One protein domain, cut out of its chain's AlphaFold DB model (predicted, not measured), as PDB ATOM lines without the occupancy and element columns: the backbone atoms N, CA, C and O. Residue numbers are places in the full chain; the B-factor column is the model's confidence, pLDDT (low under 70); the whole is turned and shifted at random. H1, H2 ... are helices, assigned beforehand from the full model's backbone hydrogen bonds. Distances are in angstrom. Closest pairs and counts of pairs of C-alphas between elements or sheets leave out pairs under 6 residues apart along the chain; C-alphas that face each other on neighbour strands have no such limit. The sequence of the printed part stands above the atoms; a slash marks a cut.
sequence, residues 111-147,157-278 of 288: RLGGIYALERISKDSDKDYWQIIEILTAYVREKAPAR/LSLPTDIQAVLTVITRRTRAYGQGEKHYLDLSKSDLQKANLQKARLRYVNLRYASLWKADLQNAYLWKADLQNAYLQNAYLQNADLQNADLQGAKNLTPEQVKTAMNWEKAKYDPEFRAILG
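What this domain is: This is residues 111 to 147 and 157 to 278 of the 288 residues of the protein "Pentapeptide repeat-containing protein" of Nostocaceae cyanobacterium (UniProt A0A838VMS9). With little regular structure named, the chain winds in stacked turns over residues 184 to 254, with an up-and-down bundle, H1, H2 and H3, each running against the one before, at one end and short H4 and H5 at the other. The 159 printed residues hold five named helices and no named strand: all helix, with 51 residues in named elements. The whole is compact, radius of gyration of the C-alphas 15.2 A, spans 48 by 35 by 21 A.

How they stand to each other: H2, residues 129 to 143, touches H1, residues 111 to 124, in a hairpin, opposite ways at a shallow tilt of 22 degrees; closest C-alphas Ser 122 and Tyr 129, 4.2 A. H2 touches H3, residues 161 to 171, closest C-alphas Val 140 and Ile 163, 6.0 A. H4, residues 255 to 259, and H5, residues 271 to 276, are apart from these three. In all five, every O i to N i+4 pair is within hydrogen-bond range.

Where its parts are: H2 measures 21.4 A, H1 20.0 A, H3 15.1 A. C-alpha 111 is at (-6.110, -41.370, -17.192), C-alpha 276 at (24.151, -15.383, -37.772).

The domain as a whole: Residues 148 to 156 are cut out, C-alphas 147 and 157 being 11.6 A apart. The links H3 to H4, 83 residues, and H4 to H5 are long. Residue 157 alone is under 70 pLDDT.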
ATOM      1  N   ARG A 111      -7.311 -41.369 -16.338       98.25
ATOM      2  CA  ARG A 111      -6.110 -41.370 -17.192       98.25
ATOM      3  C   ARG A 111      -4.844 -41.075 -16.405       98.25
ATOM      4  O   ARG A 111      -3.855 -41.787 -16.557       98.25
ATOM      5  N   LEU A 112      -4.882 -40.080 -15.517       98.31
ATOM      6  CA  LEU A 112      -3.760 -39.765 -14.629       98.31
ATOM      7  C   LEU A 112      -3.398 -40.962 -13.738       98.31
ATOM      8  O   LEU A 112      -2.218 -41.286 -13.603       98.31
ATOM      9  N   GLY A 113      -4.399 -41.664 -13.194       98.00
ATOM     10  CA  GLY A 113      -4.195 -42.917 -12.464       98.00
ATOM     11  C   GLY A 113      -3.463 -43.977 -13.294       98.00
ATOM     12  O   GLY A 113      -2.479 -44.547 -12.820       98.00
ATOM     13  N   GLY A 114      -3.882 -44.177 -14.548       98.31
ATOM     14  CA  GLY A 114      -3.236 -45.096 -15.492       98.31
ATOM     15  C   GLY A 114      -1.784 -44.719 -15.800       98.31
ATOM     16  O   GLY A 114      -0.897 -45.567 -15.719       98.31
ATOM     17  N   ILE A 115      -1.507 -43.435 -16.059       98.44
ATOM     18  CA  ILE A 115      -0.158 -42.918 -16.356       98.44
ATOM     19  C   ILE A 115       0.814 -43.198 -15.202       98.44
ATOM     20  O   ILE A 115       1.895 -43.752 -15.414       98.44
ATOM     21  N   TYR A 116       0.435 -42.867 -13.965       97.81
ATOM     22  CA  TYR A 116       1.301 -43.094 -12.803       97.81
ATOM     23  C   TYR A 116       1.375 -44.571 -12.393       97.81
ATOM     24  O   TYR A 116       2.401 -45.022 -11.872       97.81
ATOM     25  N   ALA A 117       0.330 -45.361 -12.655       97.56
ATOM     26  CA  ALA A 117       0.388 -46.809 -12.486       97.56
ATOM     27  C   ALA A 117       1.399 -47.439 -13.456       97.56
ATOM     28  O   ALA A 117       2.227 -48.238 -13.017       97.56
ATOM     29  N   LEU A 118       1.389 -47.032 -14.730       97.38
ATOM     30  CA  LEU A 118       2.379 -47.437 -15.730       97.38
ATOM     31  C   LEU A 118       3.797 -47.038 -15.305       97.38
ATOM     32  O   LEU A 118       4.694 -47.878 -15.333       97.38
ATOM     33  N   GLU A 119       4.000 -45.806 -14.822       95.81
ATOM     34  CA  GLU A 119       5.300 -45.384 -14.283       95.81
ATOM     35  C   GLU A 119       5.783 -46.336 -13.180       95.81
ATOM     36  O   GLU A 119       6.927 -46.796 -13.217       95.81
ATOM     37  N   ARG A 120       4.926 -46.665 -12.207       94.88
ATOM     38  CA  ARG A 120       5.288 -47.579 -11.117       94.88
ATOM     39  C   ARG A 120       5.634 -48.974 -11.638       94.88
ATOM     40  O   ARG A 120       6.661 -49.517 -11.250       94.88
ATOM     41  N   ILE A 121       4.837 -49.523 -12.556       94.50
ATOM     42  CA  ILE A 121       5.110 -50.839 -13.158       94.50
ATOM     43  C   ILE A 121       6.451 -50.825 -13.904       94.50
ATOM     44  O   ILE A 121       7.216 -51.778 -13.789       94.50
ATOM     45  N   SER A 122       6.785 -49.730 -14.595       93.00
ATOM     46  CA  SER A 122       8.067 -49.598 -15.304       93.00
ATOM     47  C   SER A 122       9.282 -49.604 -14.369       93.00
ATOM     48  O   SER A 122      10.372 -49.985 -14.787       93.00
ATOM     49  N   LYS A 123       9.102 -49.192 -13.105       91.31
ATOM     50  CA  LYS A 123      10.134 -49.246 -12.059       91.31
ATOM     51  C   LYS A 123      10.223 -50.627 -11.408       91.31
ATOM     52  O   LYS A 123      11.312 -51.031 -11.017       91.31
ATOM     53  N   ASP A 124       9.099 -51.337 -11.315       90.38
ATOM     54  CA  ASP A 124       9.017 -52.682 -10.733       90.38
ATOM     55  C   ASP A 124       9.478 -53.784 -11.710       90.38
ATOM     56  O   ASP A 124       9.843 -54.876 -11.273       90.38
ATOM     57  N   SER A 125       9.441 -53.531 -13.027       89.56
ATOM     58  CA  SER A 125       9.758 -54.520 -14.066       89.56
ATOM     59  C   SER A 125      10.662 -53.964 -15.168       89.56
ATOM     60  O   SER A 125      10.219 -53.291 -16.101       89.56
ATOM     61  N   ASP A 126      11.939 -54.352 -15.124       87.75
ATOM     62  CA  ASP A 126      12.923 -54.027 -16.165       87.75
ATOM     63  C   ASP A 126      12.540 -54.561 -17.548       87.75
ATOM     64  O   ASP A 126      12.870 -53.945 -18.562       87.75
ATOM     65  N   LYS A 127      11.846 -55.703 -17.584       88.81
ATOM     66  CA  LYS A 127      11.387 -56.347 -18.817       88.81
ATOM     67  C   LYS A 127      10.315 -55.511 -19.518       88.81
ATOM     68  O   LYS A 127      10.345 -55.412 -20.742       88.81
ATOM     69  N   ASP A 128       9.411 -54.910 -18.749       90.50
ATOM     70  CA  ASP A 128       8.260 -54.164 -19.275       90.50
ATOM     71  C   ASP A 128       8.550 -52.663 -19.423       90.50
ATOM     72  O   ASP A 128       7.820 -51.952 -20.112       90.50
ATOM     73  N   TYR A 129       9.647 -52.185 -18.822       92.19
ATOM     74  CA  TYR A 129      10.078 -50.790 -18.833       92.19
ATOM     75  C   TYR A 129       9.972 -50.131 -20.214       92.19
ATOM     76  O   TYR A 129       9.276 -49.129 -20.362       92.19
ATOM     77  N   TRP A 130      10.645 -50.684 -21.233       93.19
ATOM     78  CA  TRP A 130      10.692 -50.042 -22.551       93.19
ATOM     79  C   TRP A 130       9.308 -49.987 -23.198       93.19
ATOM     80  O   TRP A 130       8.918 -48.950 -23.725       93.19
ATOM     81  N   GLN A 131       8.546 -51.075 -23.101       93.25
ATOM     82  CA  GLN A 131       7.216 -51.152 -23.695       93.25
ATOM     83  C   GLN A 131       6.256 -50.139 -23.062       93.25
ATOM     84  O   GLN A 131       5.466 -49.516 -23.764       93.25
ATOM     85  N   ILE A 132       6.367 -49.905 -21.753       95.31
ATOM     86  CA  ILE A 132       5.604 -48.859 -21.065       95.31
ATOM     87  C   ILE A 132       5.987 -47.464 -21.569       95.31
ATOM     88  O   ILE A 132       5.104 -46.661 -21.874       95.31
ATOM     89  N   ILE A 133       7.285 -47.168 -21.679       95.31
ATOM     90  CA  ILE A 133       7.759 -45.876 -22.196       95.31
ATOM     91  C   ILE A 133       7.279 -45.662 -23.634       95.31
ATOM     92  O   ILE A 133       6.829 -44.568 -23.971       95.31
ATOM     93  N   GLU A 134       7.318 -46.696 -24.468       94.38
ATOM     94  CA  GLU A 134       6.850 -46.645 -25.851       94.38
ATOM     95  C   GLU A 134       5.346 -46.362 -25.943       94.38
ATOM     96  O   GLU A 134       4.948 -45.480 -26.703       94.38
ATOM     97  N   ILE A 135       4.523 -47.022 -25.122       96.88
ATOM     98  CA  ILE A 135       3.074 -46.779 -25.055       96.88
ATOM     99  C   ILE A 135       2.774 -45.346 -24.624       96.88
ATOM    100  O   ILE A 135       1.984 -44.658 -25.267       96.88
ATOM    101  N   LEU A 136       3.419 -44.874 -23.556       98.00
ATOM    102  CA  LEU A 136       3.254 -43.505 -23.076       98.00
ATOM    103  C   LEU A 136       3.663 -42.489 -24.153       98.00
ATOM    104  O   LEU A 136       2.982 -41.497 -24.392       98.00
ATOM    105  N   THR A 137       4.743 -42.763 -24.874       96.81
ATOM    106  CA  THR A 137       5.214 -41.881 -25.945       96.81
ATOM    107  C   THR A 137       4.264 -41.899 -27.147       96.81
ATOM    108  O   THR A 137       3.965 -40.849 -27.715       96.81
ATOM    109  N   ALA A 138       3.728 -43.067 -27.510       97.06
ATOM    110  CA  ALA A 138       2.698 -43.200 -28.535       97.06
ATOM    111  C   ALA A 138       1.417 -42.442 -28.154       97.06
ATOM    112  O   ALA A 138       0.856 -41.752 -29.002       97.06
ATOM    113  N   TYR A 139       1.016 -42.489 -26.880       97.69
ATOM    114  CA  TYR A 139      -0.118 -41.726 -26.362       97.69
ATOM    115  C   TYR A 139       0.051 -40.220 -26.606       97.69
ATOM    116  O   TYR A 139      -0.883 -39.566 -27.063       97.69
ATOM    117  N   VAL A 140       1.250 -39.664 -26.372       97.75
ATOM    118  CA  VAL A 140       1.535 -38.247 -26.674       97.75
ATOM    119  C   VAL A 140       1.380 -37.962 -28.165       97.75
ATOM    120  O   VAL A 140       0.677 -37.019 -28.523       97.75
ATOM    121  N   ARG A 141       1.968 -38.793 -29.036       96.12
ATOM    122  CA  ARG A 141       1.866 -38.613 -30.495       96.12
ATOM    123  C   ARG A 141       0.422 -38.685 -31.000       96.12
ATOM    124  O   ARG A 141       0.066 -37.966 -31.929       96.12
ATOM    125  N   GLU A 142      -0.406 -39.543 -30.406       94.94
ATOM    126  CA  GLU A 142      -1.811 -39.715 -30.791       94.94
ATOM    127  C   GLU A 142      -2.701 -38.570 -30.287       94.94
ATOM    128  O   GLU A 142      -3.532 -38.049 -31.031       94.94
ATOM    129  N   LYS A 143      -2.552 -38.177 -29.018       94.62
ATOM    130  CA  LYS A 143      -3.445 -37.210 -28.358       94.62
ATOM    131  C   LYS A 143      -3.007 -35.757 -28.518       94.62
ATOM    132  O   LYS A 143      -3.827 -34.855 -28.355       94.62
ATOM    133  N   ALA A 144      -1.745 -35.527 -28.860       93.81
ATOM    134  CA  ALA A 144      -1.193 -34.213 -29.144       93.81
ATOM    135  C   ALA A 144      -0.420 -34.227 -30.474       93.81
ATOM    136  O   ALA A 144       0.796 -34.056 -30.471       93.81
ATOM    137  N   PRO A 145      -1.080 -34.437 -31.627       93.62
ATOM    138  CA  PRO A 145      -0.414 -34.347 -32.921       93.62
ATOM    139  C   PRO A 145      -0.096 -32.886 -33.255       93.62
ATOM    140  O   PRO A 145      -0.936 -32.000 -33.067       93.62
ATOM    141  N   ALA A 146       1.097 -32.631 -33.794       86.25
ATOM    142  CA  ALA A 146       1.501 -31.316 -34.276       86.25
ATOM    143  C   ALA A 146       0.519 -30.841 -35.352       86.25
ATOM    144  O   ALA A 146       0.369 -31.459 -36.408       86.25
ATOM    145  N   ARG A 147      -0.162 -29.730 -35.074       77.88
ATOM    146  CA  ARG A 147      -1.040 -29.064 -36.038       77.88
ATOM    147  C   ARG A 147      -0.200 -28.153 -36.927       77.88
ATOM    148  O   ARG A 147       0.807 -27.603 -36.483       77.88
ATOM    149  N   LEU A 157      -4.778 -22.733 -26.443       65.31
ATOM    150  CA  LEU A 157      -4.393 -24.104 -26.079       65.31
ATOM    151  C   LEU A 157      -3.336 -24.108 -24.962       65.31
ATOM    152  O   LEU A 157      -2.180 -23.724 -25.152       65.31
ATOM    153  N   SER A 158      -3.770 -24.507 -23.766       79.31
ATOM    154  CA  SER A 158      -2.905 -25.090 -22.739       79.31
ATOM    155  C   SER A 158      -2.623 -26.540 -23.116       79.31
ATOM    156  O   SER A 158      -3.527 -27.225 -23.600       79.31
ATOM    157  N   LEU A 159      -1.404 -27.021 -22.864       89.50
ATOM    158  CA  LEU A 159      -1.105 -28.444 -22.990       89.50
ATOM    159  C   LEU A 159      -2.078 -29.239 -22.098       89.50
ATOM    160  O   LEU A 159      -2.245 -28.869 -20.928       89.50
ATOM    161  N   PRO A 160      -2.731 -30.298 -22.610       93.81
ATOM    162  CA  PRO A 160      -3.597 -31.131 -21.788       93.81
ATOM    163  C   PRO A 160      -2.842 -31.726 -20.589       93.81
ATOM    164  O   PRO A 160      -1.670 -32.102 -20.687       93.81
ATOM    165  N   THR A 161      -3.509 -31.803 -19.437       96.44
ATOM    166  CA  THR A 161      -2.890 -32.218 -18.165       96.44
ATOM    167  C   THR A 161      -2.338 -33.642 -18.209       96.44
ATOM    168  O   THR A 161      -1.279 -33.913 -17.650       96.44
ATOM    169  N   ASP A 162      -3.028 -34.550 -18.888       97.44
ATOM    170  CA  ASP A 162      -2.577 -35.921 -19.118       97.44
ATOM    171  C   ASP A 162      -1.325 -35.973 -19.998       97.44
ATOM    172  O   ASP A 162      -0.388 -36.692 -19.662       97.44
ATOM    173  N   ILE A 163      -1.238 -35.161 -21.052       97.81
ATOM    174  CA  ILE A 163      -0.023 -35.052 -21.875       97.81
ATOM    175  C   ILE A 163       1.147 -34.544 -21.036       97.81
ATOM    176  O   ILE A 163       2.218 -35.149 -21.052       97.81
ATOM    177  N   GLN A 164       0.944 -33.503 -20.225       98.00
ATOM    178  CA  GLN A 164       1.979 -33.027 -19.304       98.00
ATOM    179  C   GLN A 164       2.385 -34.099 -18.277       98.00
ATOM    180  O   GLN A 164       3.568 -34.217 -17.943       98.00
ATOM    181  N   ALA A 165       1.440 -34.899 -17.775       98.25
ATOM    182  CA  ALA A 165       1.732 -36.000 -16.861       98.25
ATOM    183  C   ALA A 165       2.577 -37.083 -17.545       98.25
ATOM    184  O   ALA A 165       3.590 -37.510 -16.989       98.25
ATOM    185  N   VAL A 166       2.236 -37.459 -18.781       98.44
ATOM    186  CA  VAL A 166       3.040 -38.396 -19.568       98.44
ATOM    187  C   VAL A 166       4.448 -37.855 -19.808       98.44
ATOM    188  O   VAL A 166       5.420 -38.559 -19.532       98.44
ATOM    189  N   LEU A 167       4.580 -36.597 -20.246       98.19
ATOM    190  CA  LEU A 167       5.880 -35.942 -20.420       98.19
ATOM    191  C   LEU A 167       6.684 -35.972 -19.118       98.19
ATOM    192  O   LEU A 167       7.866 -36.302 -19.132       98.19
ATOM    193  N   THR A 168       6.046 -35.706 -17.981       97.06
ATOM    194  CA  THR A 168       6.686 -35.762 -16.659       97.06
ATOM    195  C   THR A 168       7.263 -37.148 -16.359       97.06
ATOM    196  O   THR A 168       8.384 -37.245 -15.860       97.06
ATOM    197  N   VAL A 169       6.532 -38.216 -16.684       96.69
ATOM    198  CA  VAL A 169       6.990 -39.601 -16.493       96.69
ATOM    199  C   VAL A 169       8.155 -39.920 -17.427       96.69
ATOM    200  O   VAL A 169       9.244 -40.276 -16.969       96.69
ATOM    201  N   ILE A 170       7.962 -39.756 -18.739       95.75
ATOM    202  CA  ILE A 170       8.955 -40.197 -19.726       95.75
ATOM    203  C   ILE A 170      10.226 -39.344 -19.675       95.75
ATOM    204  O   ILE A 170      11.302 -39.841 -19.985       95.75
ATOM    205  N   THR A 171      10.167 -38.086 -19.232       94.12
ATOM    206  CA  THR A 171      11.352 -37.209 -19.160       94.12
ATOM    207  C   THR A 171      12.127 -37.290 -17.846       94.12
ATOM    208  O   THR A 171      13.254 -36.799 -17.780       94.12
ATOM    209  N   ARG A 172      11.600 -37.957 -16.811       90.31
ATOM    210  CA  ARG A 172      12.332 -38.245 -15.559       90.31
ATOM    211  C   ARG A 172      13.105 -39.564 -15.587       90.31
ATOM    212  O   ARG A 172      13.788 -39.898 -14.617       90.31
ATOM    213  N   ARG A 173      13.028 -40.308 -16.693       86.31
ATOM    214  CA  ARG A 173      13.691 -41.607 -16.863       86.31
ATOM    215  C   ARG A 173      15.202 -41.547 -16.613       86.31
ATOM    216  O   ARG A 173      15.842 -40.523 -16.824       86.31
ATOM    217  N   THR A 174      15.789 -42.627 -16.108       81.88
ATOM    218  CA  THR A 174      17.236 -42.721 -15.811       81.88
ATOM    219  C   THR A 174      18.049 -43.337 -16.943       81.88
ATOM    220  O   THR A 174      19.270 -43.206 -16.940       81.88
ATOM    221  N   ARG A 175      17.384 -43.996 -17.896       84.31
ATOM    222  CA  ARG A 175      17.993 -44.674 -19.043       84.31
ATOM    223  C   ARG A 175      17.950 -43.771 -20.278       84.31
ATOM    224  O   ARG A 175      17.193 -42.803 -20.318       84.31
ATOM    225  N   ALA A 176      18.813 -44.064 -21.243       80.00
ATOM    226  CA  ALA A 176      18.875 -43.379 -22.533       80.00
ATOM    227  C   ALA A 176      19.279 -44.370 -23.636       80.00
ATOM    228  O   ALA A 176      19.759 -45.471 -23.338       80.00
ATOM    229  N   TYR A 177      19.140 -43.978 -24.906       75.38
ATOM    230  CA  TYR A 177      19.603 -44.787 -26.038       75.38
ATOM    231  C   TYR A 177      21.090 -45.149 -25.908       75.38
ATOM    232  O   TYR A 177      21.935 -44.304 -25.600       75.38
ATOM    233  N   GLY A 178      21.404 -46.436 -26.084       75.31
ATOM    234  CA  GLY A 178      22.754 -46.977 -25.875       75.31
ATOM    235  C   GLY A 178      23.183 -47.078 -24.402       75.31
ATOM    236  O   GLY A 178      24.274 -47.558 -24.114       75.31
ATOM    237  N   GLN A 179      22.328 -46.664 -23.462       74.00
ATOM    238  CA  GLN A 179      22.515 -46.729 -22.006       74.00
ATOM    239  C   GLN A 179      21.252 -47.304 -21.339       74.00
ATOM    240  O   GLN A 179      20.616 -46.676 -20.491       74.00
ATOM    241  N   GLY A 180      20.859 -48.506 -21.767       72.00
ATOM    242  CA  GLY A 180      19.703 -49.238 -21.237       72.00
ATOM    243  C   GLY A 180      18.425 -49.149 -22.078       72.00
ATOM    244  O   GLY A 180      17.529 -49.961 -21.867       72.00
ATOM    245  N   GLU A 181      18.341 -48.237 -23.052       80.12
ATOM    246  CA  GLU A 181      17.246 -48.193 -24.036       80.12
ATOM    247  C   GLU A 181      17.716 -48.716 -25.398       80.12
ATOM    248  O   GLU A 181      18.804 -48.373 -25.873       80.12
ATOM    249  N   LYS A 182      16.881 -49.553 -26.027       76.62
ATOM    250  CA  LYS A 182      17.164 -50.156 -27.340       76.62
ATOM    251  C   LYS A 182      16.893 -49.207 -28.507       76.62
ATOM    252  O   LYS A 182      17.487 -49.375 -29.565       76.62
ATOM    253  N   HIS A 183      16.011 -48.231 -28.312       86.00
ATOM    254  CA  HIS A 183      15.591 -47.276 -29.331       86.00
ATOM    255  C   HIS A 183      15.565 -45.863 -28.744       86.00
ATOM    256  O   HIS A 183      15.590 -45.687 -27.526       86.00
ATOM    257  N   TYR A 184      15.546 -44.857 -29.613       88.56
ATOM    258  CA  TYR A 184      15.334 -43.472 -29.207       88.56
ATOM    259  C   TYR A 184      13.870 -43.241 -28.815       88.56
ATOM    260  O   TYR A 184      12.956 -43.882 -29.333       88.56
ATOM    261  N   LEU A 185      13.647 -42.293 -27.907       93.69
ATOM    262  CA  LEU A 185      12.308 -41.812 -27.582       93.69
ATOM    263  C   LEU A 185      11.800 -40.940 -28.739       93.69
ATOM    264  O   LEU A 185      12.469 -39.976 -29.104       93.69
ATOM    265  N   ASP A 186      10.640 -41.258 -29.307       96.69
ATOM    266  CA  ASP A 186      10.094 -40.547 -30.470       96.69
ATOM    267  C   ASP A 186       8.913 -39.640 -30.102       96.69
ATOM    268  O   ASP A 186       7.784 -40.091 -29.965       96.69
ATOM    269  N   LEU A 187       9.166 -38.345 -29.970       97.69
ATOM    270  CA  LEU A 187       8.162 -37.292 -29.805       97.69
ATOM    271  C   LEU A 187       8.019 -36.447 -31.082       97.69
ATOM    272  O   LEU A 187       7.556 -35.303 -31.031       97.69
ATOM    273  N   SER A 188       8.423 -36.984 -32.237       97.50
ATOM    274  CA  SER A 188       8.291 -36.282 -33.508       97.50
ATOM    275  C   SER A 188       6.831 -35.960 -33.808       97.50
ATOM    276  O   SER A 188       5.910 -36.661 -33.375       97.50
ATOM    277  N   LYS A 189       6.617 -34.860 -34.535       95.94
ATOM    278  CA  LYS A 189       5.287 -34.388 -34.951       95.94
ATOM    279  C   LYS A 189       4.286 -34.304 -33.789       95.94
ATOM    280  O   LYS A 189       3.098 -34.530 -33.998       95.94
ATOM    281  N   SER A 190       4.751 -33.985 -32.582       96.06
ATOM    282  CA  SER A 190       3.897 -33.791 -31.406       96.06
ATOM    283  C   SER A 190       3.697 -32.305 -31.102       96.06
ATOM    284  O   SER A 190       4.594 -31.487 -31.311       96.06
ATOM    285  N   ASP A 191       2.519 -31.951 -30.604       94.75
ATOM    286  CA  ASP A 191       2.162 -30.629 -30.108       94.75
ATOM    287  C   ASP A 191       2.499 -30.530 -28.614       94.75
ATOM    288  O   ASP A 191       1.745 -30.972 -27.749       94.75
ATOM    289  N   LEU A 192       3.675 -29.981 -28.317       95.88
ATOM    290  CA  LEU A 192       4.228 -29.828 -26.970       95.88
ATOM    291  C   LEU A 192       4.293 -28.346 -26.569       95.88
ATOM    292  O   LEU A 192       5.175 -27.917 -25.819       95.88
ATOM    293  N   GLN A 193       3.369 -27.538 -27.092       93.50
ATOM    294  CA  GLN A 193       3.306 -26.111 -26.801       93.50
ATOM    295  C   GLN A 193       3.109 -25.860 -25.309       93.50
ATOM    296  O   GLN A 193       2.271 -26.495 -24.669       93.50
ATOM    297  N   LYS A 194       3.864 -24.907 -24.753       94.31
ATOM    298  CA  LYS A 194       3.855 -24.556 -23.322       94.31
ATOM    299  C   LYS A 194       4.152 -25.737 -22.383       94.31
ATOM    300  O   LYS A 194       3.874 -25.639 -21.189       94.31
ATOM    301  N   ALA A 195       4.704 -26.843 -22.892       97.06
ATOM    302  CA  ALA A 195       5.077 -27.979 -22.062       97.06
ATOM    303  C   ALA A 195       6.120 -27.560 -21.022       97.06
ATOM    304  O   ALA A 195       7.105 -26.900 -21.355       97.06
ATOM    305  N   ASN A 196       5.937 -27.992 -19.777       97.88
ATOM    306  CA  ASN A 196       6.984 -27.910 -18.771       97.88
ATOM    307  C   ASN A 196       7.917 -29.115 -18.932       97.88
ATOM    308  O   ASN A 196       7.561 -30.249 -18.602       97.88
ATOM    309  N   LEU A 197       9.107 -28.848 -19.455       98.00
ATOM    310  CA  LEU A 197      10.190 -29.796 -19.698       98.00
ATOM    311  C   LEU A 197      11.465 -29.354 -18.957       98.00
ATOM    312  O   LEU A 197      12.582 -29.692 -19.361       98.00
ATOM    313  N   GLN A 198      11.317 -28.614 -17.854       98.19
ATOM    314  CA  GLN A 198      12.454 -28.205 -17.042       98.19
ATOM    315  C   GLN A 198      13.214 -29.436 -16.544       98.19
ATOM    316  O   GLN A 198      12.622 -30.370 -15.996       98.19
ATOM    317  N   LYS A 199      14.542 -29.437 -16.704       97.75
ATOM    318  CA  LYS A 199      15.425 -30.558 -16.319       97.75
ATOM    319  C   LYS A 199      15.075 -31.893 -16.999       97.75
ATOM    320  O   LYS A 199      15.521 -32.951 -16.542       97.75
ATOM    321  N   ALA A 200      14.289 -31.867 -18.078       97.75
ATOM    322  CA  ALA A 200      13.872 -33.063 -18.796       97.75
ATOM    323  C   ALA A 200      15.083 -33.819 -19.356       97.75
ATOM    324  O   ALA A 200      15.978 -33.236 -19.969       97.75
ATOM    325  N   ARG A 201      15.112 -35.142 -19.176       96.88
ATOM    326  CA  ARG A 201      16.134 -36.014 -19.764       96.88
ATOM    327  C   ARG A 201      15.696 -36.416 -21.166       96.88
ATOM    328  O   ARG A 201      14.897 -37.332 -21.353       96.88
ATOM    329  N   LEU A 202      16.210 -35.692 -22.152       96.38
ATOM    330  CA  LEU A 202      15.831 -35.774 -23.563       96.38
ATOM    331  C   LEU A 202      17.024 -36.156 -24.454       96.38
ATOM    332  O   LEU A 202      17.054 -35.850 -25.641       96.38
ATOM    333  N   ARG A 203      18.016 -36.861 -23.898       95.38
ATOM    334  CA  ARG A 203      19.167 -37.349 -24.667       95.38
ATOM    335  C   ARG A 203      18.692 -38.270 -25.789       95.38
ATOM    336  O   ARG A 203      17.894 -39.170 -25.521       95.38
ATOM    337  N   TYR A 204      19.200 -38.059 -27.003       95.62
ATOM    338  CA  TYR A 204      18.826 -38.815 -28.206       95.62
ATOM    339  C   TYR A 204      17.335 -38.793 -28.578       95.62
ATOM    340  O   TYR A 204      16.902 -39.633 -29.363       95.62
ATOM    341  N   VAL A 205      16.520 -37.902 -28.003       97.12
ATOM    342  CA  VAL A 205      15.092 -37.845 -28.349       97.12
ATOM    343  C   VAL A 205      14.926 -37.414 -29.807       97.12
ATOM    344  O   VAL A 205      15.641 -36.533 -30.280       97.12
ATOM    345  N   ASN A 206      13.955 -37.998 -30.496       98.19
ATOM    346  CA  ASN A 206      13.470 -37.487 -31.768       98.19
ATOM    347  C   ASN A 206      12.320 -36.503 -31.500       98.19
ATOM    348  O   ASN A 206      11.268 -36.893 -31.006       98.19
ATOM    349  N   LEU A 207      12.535 -35.228 -31.806       98.31
ATOM    350  CA  LEU A 207      11.577 -34.119 -31.734       98.31
ATOM    351  C   LEU A 207      11.370 -33.476 -33.117       98.31
ATOM    352  O   LEU A 207      10.924 -32.330 -33.214       98.31
ATOM    353  N   ARG A 208      11.671 -34.201 -34.203       98.12
ATOM    354  CA  ARG A 208      11.511 -33.689 -35.569       98.12
ATOM    355  C   ARG A 208      10.094 -33.181 -35.791       98.12
ATOM    356  O   ARG A 208       9.128 -33.889 -35.496       98.12
ATOM    357  N   TYR A 209       9.958 -31.985 -36.353       96.44
ATOM    358  CA  TYR A 209       8.658 -31.349 -36.619       96.44
ATOM    359  C   TYR A 209       7.756 -31.153 -35.382       96.44
ATOM    360  O   TYR A 209       6.564 -30.890 -35.542       96.44
ATOM    361  N   ALA A 210       8.269 -31.303 -34.157       96.62
ATOM    362  CA  ALA A 210       7.482 -31.052 -32.955       96.62
ATOM    363  C   ALA A 210       7.220 -29.548 -32.778       96.62
ATOM    364  O   ALA A 210       8.059 -28.704 -33.111       96.62
ATOM    365  N   SER A 211       6.059 -29.208 -32.222       95.12
ATOM    366  CA  SER A 211       5.755 -27.847 -31.786       95.12
ATOM    367  C   SER A 211       6.185 -27.673 -30.336       95.12
ATOM    368  O   SER A 211       5.620 -28.294 -29.445       95.12
ATOM    369  N   LEU A 212       7.184 -26.826 -30.095       96.00
ATOM    370  CA  LEU A 212       7.710 -26.477 -28.773       96.00
ATOM    371  C   LEU A 212       7.466 -24.989 -28.467       96.00
ATOM    372  O   LEU A 212       8.203 -24.377 -27.693       96.00
ATOM    373  N   TRP A 213       6.442 -24.378 -29.079       93.50
ATOM    374  CA  TRP A 213       6.129 -22.961 -28.863       93.50
ATOM    375  C   TRP A 213       5.906 -22.676 -27.378       93.50
ATOM    376  O   TRP A 213       5.065 -23.313 -26.740       93.50
ATOM    377  N   LYS A 214       6.658 -21.716 -26.826       94.62
ATOM    378  CA  LYS A 214       6.652 -21.380 -25.388       94.62
ATOM    379  C   LYS A 214       6.937 -22.560 -24.443       94.62
ATOM    380  O   LYS A 214       6.629 -22.460 -23.258       94.62
ATOM    381  N   ALA A 215       7.484 -23.677 -24.930       97.12
ATOM    382  CA  ALA A 215       7.862 -24.791 -24.067       97.12
ATOM    383  C   ALA A 215       9.005 -24.372 -23.135       97.12
ATOM    384  O   ALA A 215       9.927 -23.659 -23.538       97.12
ATOM    385  N   ASP A 216       8.944 -24.823 -21.889       98.38
ATOM    386  CA  ASP A 216       9.967 -24.558 -20.893       98.38
ATOM    387  C   ASP A 216      10.976 -25.705 -20.857       98.38
ATOM    388  O   ASP A 216      10.714 -26.748 -20.268       98.38
ATOM    389  N   LEU A 217      12.121 -25.521 -21.512       98.62
ATOM    390  CA  LEU A 217      13.215 -26.490 -21.615       98.62
ATOM    391  C   LEU A 217      14.400 -26.103 -20.720       98.62
ATOM    392  O   LEU A 217      15.517 -26.587 -20.921       98.62
ATOM    393  N   GLN A 218      14.192 -25.240 -19.722       98.75
ATOM    394  CA  GLN A 218      15.288 -24.766 -18.883       98.75
ATOM    395  C   GLN A 218      15.997 -25.929 -18.187       98.75
ATOM    396  O   GLN A 218      15.376 -26.771 -17.531       98.75
ATOM    397  N   ASN A 219      17.327 -25.955 -18.275       98.50
ATOM    398  CA  ASN A 219      18.180 -27.023 -17.744       98.50
ATOM    399  C   ASN A 219      17.901 -28.425 -18.333       98.50
ATOM    400  O   ASN A 219      18.305 -29.425 -17.735       98.50
ATOM    401  N   ALA A 220      17.176 -28.541 -19.452       98.44
ATOM    402  CA  ALA A 220      16.915 -29.830 -20.090       98.44
ATOM    403  C   ALA A 220      18.197 -30.441 -20.679       98.44
ATOM    404  O   ALA A 220      19.082 -29.742 -21.164       98.44
ATOM    405  N   TYR A 221      18.283 -31.769 -20.679       98.00
ATOM    406  CA  TYR A 221      19.399 -32.508 -21.266       98.00
ATOM    407  C   TYR A 221      19.047 -32.921 -22.696       98.00
ATOM    408  O   TYR A 221      18.425 -33.966 -22.884       98.00
ATOM    409  N   LEU A 222      19.454 -32.128 -23.688       97.94
ATOM    410  CA  LEU A 222      19.157 -32.326 -25.115       97.94
ATOM    411  C   LEU A 222      20.359 -32.877 -25.905       97.94
ATOM    412  O   LEU A 222      20.388 -32.799 -27.132       97.94
ATOM    413  N   TRP A 223      21.345 -33.467 -25.223       96.81
ATOM    414  CA  TRP A 223      22.522 -34.041 -25.879       96.81
ATOM    415  C   TRP A 223      22.129 -35.035 -26.981       96.81
ATOM    416  O   TRP A 223      21.428 -36.021 -26.715       96.81
ATOM    417  N   LYS A 224      22.595 -34.776 -28.210       96.81
ATOM    418  CA  LYS A 224      22.250 -35.542 -29.424       96.81
ATOM    419  C   LYS A 224      20.743 -35.664 -29.722       96.81
ATOM    420  O   LYS A 224      20.334 -36.623 -30.371       96.81
ATOM    421  N   ALA A 225      19.909 -34.746 -29.235       98.12
ATOM    422  CA  ALA A 225      18.499 -34.691 -29.617       98.12
ATOM    423  C   ALA A 225      18.346 -34.281 -31.091       98.12
ATOM    424  O   ALA A 225      19.062 -33.398 -31.561       98.12
ATOM    425  N   ASP A 226      17.396 -34.888 -31.801       98.56
ATOM    426  CA  ASP A 226      17.018 -34.492 -33.161       98.56
ATOM    427  C   ASP A 226      15.839 -33.513 -33.094       98.56
ATOM    428  O   ASP A 226      14.702 -33.911 -32.850       98.56
ATOM    429  N   LEU A 227      16.117 -32.224 -33.274       98.56
ATOM    430  CA  LEU A 227      15.151 -31.121 -33.293       98.56
ATOM    431  C   LEU A 227      14.942 -30.590 -34.721       98.56
ATOM    432  O   LEU A 227      14.458 -29.468 -34.894       98.56
ATOM    433  N   GLN A 228      15.280 -31.375 -35.752       98.50
ATOM    434  CA  GLN A 228      15.169 -30.906 -37.129       98.50
ATOM    435  C   GLN A 228      13.742 -30.469 -37.454       98.50
ATOM    436  O   GLN A 228      12.772 -31.201 -37.233       98.50
ATOM    437  N   ASN A 229      13.604 -29.280 -38.038       97.62
ATOM    438  CA  ASN A 229      12.310 -28.679 -38.375       97.62
ATOM    439  C   ASN A 229      11.343 -28.494 -37.186       97.62
ATOM    440  O   ASN A 229      10.148 -28.286 -37.406       97.62
ATOM    441  N   ALA A 230      11.814 -28.579 -35.938       97.50
ATOM    442  CA  ALA A 230      10.996 -28.275 -34.769       97.50
ATOM    443  C   ALA A 230      10.689 -26.772 -34.698       97.50
ATOM    444  O   ALA A 230      11.476 -25.931 -35.139       97.50
ATOM    445  N   TYR A 231       9.551 -26.422 -34.113       95.88
ATOM    446  CA  TYR A 231       9.128 -25.035 -33.965       95.88
ATOM    447  C   TYR A 231       9.396 -24.558 -32.545       95.88
ATOM    448  O   TYR A 231       8.752 -25.006 -31.598       95.88
ATOM    449  N   LEU A 232      10.341 -23.631 -32.406       96.12
ATOM    450  CA  LEU A 232      10.925 -23.244 -31.119       96.12
ATOM    451  C   LEU A 232      10.619 -21.794 -30.731       96.12
ATOM    452  O   LEU A 232      11.270 -21.259 -29.837       96.12
ATOM    453  N   GLN A 233       9.639 -21.154 -31.376       94.12
ATOM    454  CA  GLN A 233       9.280 -19.767 -31.079       94.12
ATOM    455  C   GLN A 233       8.986 -19.587 -29.580       94.12
ATOM    456  O   GLN A 233       8.084 -20.221 -29.030       94.12
ATOM    457  N   ASN A 234       9.716 -18.671 -28.941       95.19
ATOM    458  CA  ASN A 234       9.611 -18.338 -27.518       95.19
ATOM    459  C   ASN A 234       9.873 -19.512 -26.555       95.19
ATOM    460  O   ASN A 234       9.423 -19.455 -25.413       95.19
ATOM    461  N   ALA A 235      10.537 -20.585 -26.990       97.44
ATOM    462  CA  ALA A 235      10.917 -21.669 -26.090       97.44
ATOM    463  C   ALA A 235      12.022 -21.209 -25.121       97.44
ATOM    464  O   ALA A 235      12.952 -20.498 -25.502       97.44
ATOM    465  N   TYR A 236      11.943 -21.633 -23.864       98.56
ATOM    466  CA  TYR A 236      12.908 -21.260 -22.830       98.56
ATOM    467  C   TYR A 236      14.048 -22.283 -22.793       98.56
ATOM    468  O   TYR A 236      13.851 -23.404 -22.337       98.56
ATOM    469  N   LEU A 237      15.230 -21.918 -23.301       98.62
ATOM    470  CA  LEU A 237      16.398 -22.809 -23.428       98.62
ATOM    471  C   LEU A 237      17.501 -22.539 -22.393       98.62
ATOM    472  O   LEU A 237      18.592 -23.100 -22.506       98.62
ATOM    473  N   GLN A 238      17.246 -21.707 -21.379       98.75
ATOM    474  CA  GLN A 238      18.268 -21.301 -20.415       98.75
ATOM    475  C   GLN A 238      18.899 -22.534 -19.762       98.75
ATOM    476  O   GLN A 238      18.205 -23.371 -19.179       98.75
ATOM    477  N   ASN A 239      20.223 -22.649 -19.862       98.62
ATOM    478  CA  ASN A 239      21.018 -23.769 -19.351       98.62
ATOM    479  C   ASN A 239      20.673 -25.158 -19.929       98.62
ATOM    480  O   ASN A 239      21.121 -26.165 -19.380       98.62
ATOM    481  N   ALA A 240      19.881 -25.258 -20.999       98.69
ATOM    482  CA  ALA A 240      19.650 -26.537 -21.666       98.69
ATOM    483  C   ALA A 240      20.948 -27.027 -22.327       98.69
ATOM    484  O   ALA A 240      21.652 -26.242 -22.948       98.69
ATOM    485  N   ASP A 241      21.286 -28.308 -22.215       98.62
ATOM    486  CA  ASP A 241      22.494 -28.860 -22.840       98.62
ATOM    487  C   ASP A 241      22.219 -29.252 -24.295       98.62
ATOM    488  O   ASP A 241      21.615 -30.297 -24.547       98.62
ATOM    489  N   LEU A 242      22.667 -28.419 -25.238       98.56
ATOM    490  CA  LEU A 242      22.489 -28.607 -26.683       98.56
ATOM    491  C   LEU A 242      23.671 -29.310 -27.361       98.56
ATOM    492  O   LEU A 242      23.736 -29.349 -28.591       98.56
ATOM    493  N   GLN A 243      24.619 -29.876 -26.611       98.25
ATOM    494  CA  GLN A 243      25.791 -30.497 -27.222       98.25
ATOM    495  C   GLN A 243      25.386 -31.579 -28.246       98.25
ATOM    496  O   GLN A 243      24.734 -32.571 -27.912       98.25
ATOM    497  N   ASN A 244      25.835 -31.411 -29.495       97.62
ATOM    498  CA  ASN A 244      25.520 -32.267 -30.642       97.62
ATOM    499  C   ASN A 244      24.017 -32.418 -30.954       97.62
ATOM    500  O   ASN A 244      23.653 -33.364 -31.652       97.62
ATOM    501  N   ALA A 245      23.146 -31.555 -30.426       98.38
ATOM    502  CA  ALA A 245      21.749 -31.514 -30.843       98.38
ATOM    503  C   ALA A 245      21.656 -31.057 -32.304       98.38
ATOM    504  O   ALA A 245      22.464 -30.243 -32.751       98.38
ATOM    505  N   ASP A 246      20.681 -31.573 -33.043       98.56
ATOM    506  CA  ASP A 246      20.454 -31.210 -34.438       98.56
ATOM    507  C   ASP A 246      19.279 -30.234 -34.553       98.56
ATOM    508  O   ASP A 246      18.128 -30.623 -34.374       98.56
ATOM    509  N   LEU A 247      19.578 -28.960 -34.809       98.50
ATOM    510  CA  LEU A 247      18.617 -27.861 -34.945       98.50
ATOM    511  C   LEU A 247      18.449 -27.417 -36.407       98.50
ATOM    512  O   LEU A 247      17.903 -26.342 -36.662       98.50
ATOM    513  N   GLN A 248      18.904 -28.212 -37.380       98.19
ATOM    514  CA  GLN A 248      18.764 -27.877 -38.799       98.19
ATOM    515  C   GLN A 248      17.286 -27.751 -39.204       98.19
ATOM    516  O   GLN A 248      16.422 -28.556 -38.842       98.19
ATOM    517  N   GLY A 249      16.954 -26.695 -39.933       97.00
ATOM    518  CA  GLY A 249      15.597 -26.346 -40.333       97.00
ATOM    519  C   GLY A 249      14.681 -25.876 -39.200       97.00
ATOM    520  O   GLY A 249      13.495 -25.652 -39.471       97.00
ATOM    521  N   ALA A 250      15.170 -25.741 -37.958       96.81
ATOM    522  CA  ALA A 250      14.366 -25.286 -36.825       96.81
ATOM    523  C   ALA A 250      13.688 -23.942 -37.129       96.81
ATOM    524  O   ALA A 250      14.286 -23.008 -37.662       96.81
ATOM    525  N   LYS A 251      12.399 -23.840 -36.801       94.81
ATOM    526  CA  LYS A 251      11.562 -22.695 -37.169       94.81
ATOM    527  C   LYS A 251      11.452 -21.710 -36.016       94.81
ATOM    528  O   LYS A 251      11.195 -22.104 -34.874       94.81
ATOM    529  N   ASN A 252      11.569 -20.423 -36.348       93.62
ATOM    530  CA  ASN A 252      11.405 -19.292 -35.429       93.62
ATOM    531  C   ASN A 252      12.334 -19.347 -34.199       93.62
ATOM    532  O   ASN A 252      11.966 -18.897 -33.113       93.62
ATOM    533  N   LEU A 253      13.523 -19.923 -34.373       95.62
ATOM    534  CA  LEU A 253      14.594 -19.937 -33.385       95.62
ATOM    535  C   LEU A 253      15.420 -18.653 -33.531       95.62
ATOM    536  O   LEU A 253      15.807 -18.312 -34.647       95.62
ATOM    537  N   THR A 254      15.693 -17.939 -32.436       97.62
ATOM    538  CA  THR A 254      16.521 -16.718 -32.477       97.62
ATOM    539  C   THR A 254      17.919 -16.965 -31.903       97.62
ATOM    540  O   THR A 254      18.085 -17.843 -31.046       97.62
ATOM    541  N   PRO A 255      18.938 -16.195 -32.331       97.94
ATOM    542  CA  PRO A 255      20.284 -16.275 -31.765       97.94
ATOM    543  C   PRO A 255      20.313 -16.063 -30.250       97.94
ATOM    544  O   PRO A 255      21.027 -16.769 -29.542       97.94
ATOM    545  N   GLU A 256      19.519 -15.123 -29.739       97.75
ATOM    546  CA  GLU A 256      19.434 -14.799 -28.313       97.75
ATOM    547  C   GLU A 256      18.896 -15.991 -27.528       97.75
ATOM    548  O   GLU A 256      19.455 -16.336 -26.491       97.75
ATOM    549  N   GLN A 257      17.857 -16.660 -28.043       97.19
ATOM    550  CA  GLN A 257      17.272 -17.837 -27.405       97.19
ATOM    551  C   GLN A 257      18.303 -18.968 -27.280       97.19
ATOM    552  O   GLN A 257      18.475 -19.537 -26.203       97.19
ATOM    553  N   VAL A 258      19.028 -19.258 -28.364       97.62
ATOM    554  CA  VAL A 258      20.035 -20.329 -28.427       97.62
ATOM    555  C   VAL A 258      21.229 -20.053 -27.519       97.62
ATOM    556  O   VAL A 258      21.667 -20.948 -26.803       97.62
ATOM    557  N   LYS A 259      21.727 -18.813 -27.494       98.31
ATOM    558  CA  LYS A 259      22.904 -18.426 -26.697       98.31
ATOM    559  C   LYS A 259      22.681 -18.508 -25.181       98.31
ATOM    560  O   LYS A 259      23.648 -18.431 -24.429       98.31
ATOM    561  N   THR A 260      21.439 -18.683 -24.715       98.38
ATOM    562  CA  THR A 260      21.155 -18.969 -23.294       98.38
ATOM    563  C   THR A 260      21.395 -20.427 -22.891       98.38
ATOM    564  O   THR A 260      21.441 -20.732 -21.697       98.38
ATOM    565  N   ALA A 261      21.520 -21.332 -23.861       98.62
ATOM    566  CA  ALA A 261      21.756 -22.750 -23.627       98.62
ATOM    567  C   ALA A 261      23.237 -23.041 -23.337       98.62
ATOM    568  O   ALA A 261      24.125 -22.241 -23.613       98.62
ATOM    569  N   MET A 262      23.524 -24.217 -22.789       98.56
ATOM    570  CA  MET A 262      24.881 -24.744 -22.654       98.56
ATOM    571  C   MET A 262      25.303 -25.471 -23.930       98.56
ATOM    572  O   MET A 262      24.492 -26.143 -24.570       98.56
ATOM    573  N   ASN A 263      26.596 -25.396 -24.261       98.25
ATOM    574  CA  ASN A 263      27.195 -26.072 -25.419       98.25
ATOM    575  C   ASN A 263      26.496 -25.770 -26.758       98.25
ATOM    576  O   ASN A 263      26.542 -26.595 -27.675       98.25
ATOM    577  N   TRP A 264      25.838 -24.618 -26.876       98.12
ATOM    578  CA  TRP A 264      25.080 -24.251 -28.066       98.12
ATOM    579  C   TRP A 264      25.982 -24.167 -29.305       98.12
ATOM    580  O   TRP A 264      25.540 -24.506 -30.396       98.12
ATOM    581  N   GLU A 265      27.263 -23.826 -29.158       97.75
ATOM    582  CA  GLU A 265      28.241 -23.774 -30.254       97.75
ATOM    583  C   GLU A 265      28.504 -25.148 -30.893       97.75
ATOM    584  O   GLU A 265      28.962 -25.232 -32.033       97.75
ATOM    585  N   LYS A 266      28.231 -26.231 -30.148       97.19
ATOM    586  CA  LYS A 266      28.432 -27.628 -30.564       97.19
ATOM    587  C   LYS A 266      27.171 -28.272 -31.144       97.19
ATOM    588  O   LYS A 266      27.191 -29.469 -31.428       97.19
ATOM    589  N   ALA A 267      26.064 -27.544 -31.238       97.81
ATOM    590  CA  ALA A 267      24.876 -28.034 -31.924       97.81
ATOM    591  C   ALA A 267      25.023 -27.851 -33.445       97.81
ATOM    592  O   ALA A 267      25.811 -27.022 -33.913       97.81
ATOM    593  N   LYS A 268      24.261 -28.634 -34.208       97.94
ATOM    594  CA  LYS A 268      24.187 -28.533 -35.667       97.94
ATOM    595  C   LYS A 268      23.106 -27.529 -36.044       97.94
ATOM    596  O   LYS A 268      22.002 -27.581 -35.504       97.94
ATOM    597  N   TYR A 269      23.417 -26.637 -36.974       97.69
ATOM    598  CA  TYR A 269      22.512 -25.590 -37.452       97.69
ATOM    599  C   TYR A 269      22.539 -25.536 -38.974       97.69
ATOM    600  O   TYR A 269      23.486 -26.018 -39.598       97.69
ATOM    601  N   ASP A 270      21.538 -24.892 -39.572       96.56
ATOM    602  CA  ASP A 270      21.625 -24.520 -40.984       96.56
ATOM    603  C   ASP A 270      22.811 -23.565 -41.209       96.56
ATOM    604  O   ASP A 270      23.077 -22.722 -40.342       96.56
ATOM    605  N   PRO A 271      23.500 -23.630 -42.365       95.75
ATOM    606  CA  PRO A 271      24.656 -22.777 -42.649       95.75
ATOM    607  C   PRO A 271      24.386 -21.277 -42.453       95.75
ATOM    608  O   PRO A 271      25.214 -20.565 -41.887       95.75
ATOM    609  N   GLU A 272      23.205 -20.805 -42.858       95.50
ATOM    610  CA  GLU A 272      22.792 -19.403 -42.712       95.50
ATOM    611  C   GLU A 272      22.641 -19.004 -41.239       95.50
ATOM    612  O   GLU A 272      23.182 -17.989 -40.798       95.50
ATOM    613  N   PHE A 273      21.956 -19.829 -40.443       96.69
ATOM    614  CA  PHE A 273      21.763 -19.558 -39.019       96.69
ATOM    615  C   PHE A 273      23.081 -19.657 -38.244       96.69
ATOM    616  O   PHE A 273      23.351 -18.854 -37.351       96.69
ATOM    617  N   ARG A 274      23.958 -20.586 -38.638       96.44
ATOM    618  CA  ARG A 274      25.315 -20.719 -38.103       96.44
ATOM    619  C   ARG A 274      26.153 -19.454 -38.331       96.44
ATOM    620  O   ARG A 274      26.856 -19.024 -37.416       96.44
ATOM    621  N   ALA A 275      26.025 -18.824 -39.501       96.31
ATOM    622  CA  ALA A 275      26.664 -17.541 -39.791       96.31
ATOM    623  C   ALA A 275      26.111 -16.407 -38.907       96.31
ATOM    624  O   ALA A 275      26.892 -15.637 -38.350       96.31
ATOM    625  N   ILE A 276      24.789 -16.349 -38.692       96.81
ATOM    626  CA  ILE A 276      24.151 -15.383 -37.772       96.81
ATOM    627  C   ILE A 276      24.657 -15.569 -36.330       96.81
ATOM    628  O   ILE A 276      24.838 -14.600 -35.588       96.81
ATOM    629  N   LEU A 277      24.927 -16.810 -35.920       97.06
ATOM    630  CA  LEU A 277      25.499 -17.119 -34.608       97.06
ATOM    631  C   LEU A 277      26.974 -16.698 -34.464       97.06
ATOM    632  O   LEU A 277      27.461 -16.637 -33.333       97.06
ATOM    633  N   GLY A 278      27.663 -16.374 -35.564       96.50
ATOM    634  CA  GLY A 278      29.088 -16.034 -35.584       96.50
ATOM    635  C   GLY A 278      30.013 -17.253 -35.541       96.50
ATOM    636  O   GLY A 278      31.163 -17.133 -35.124       96.50
TER     637      GLY A 278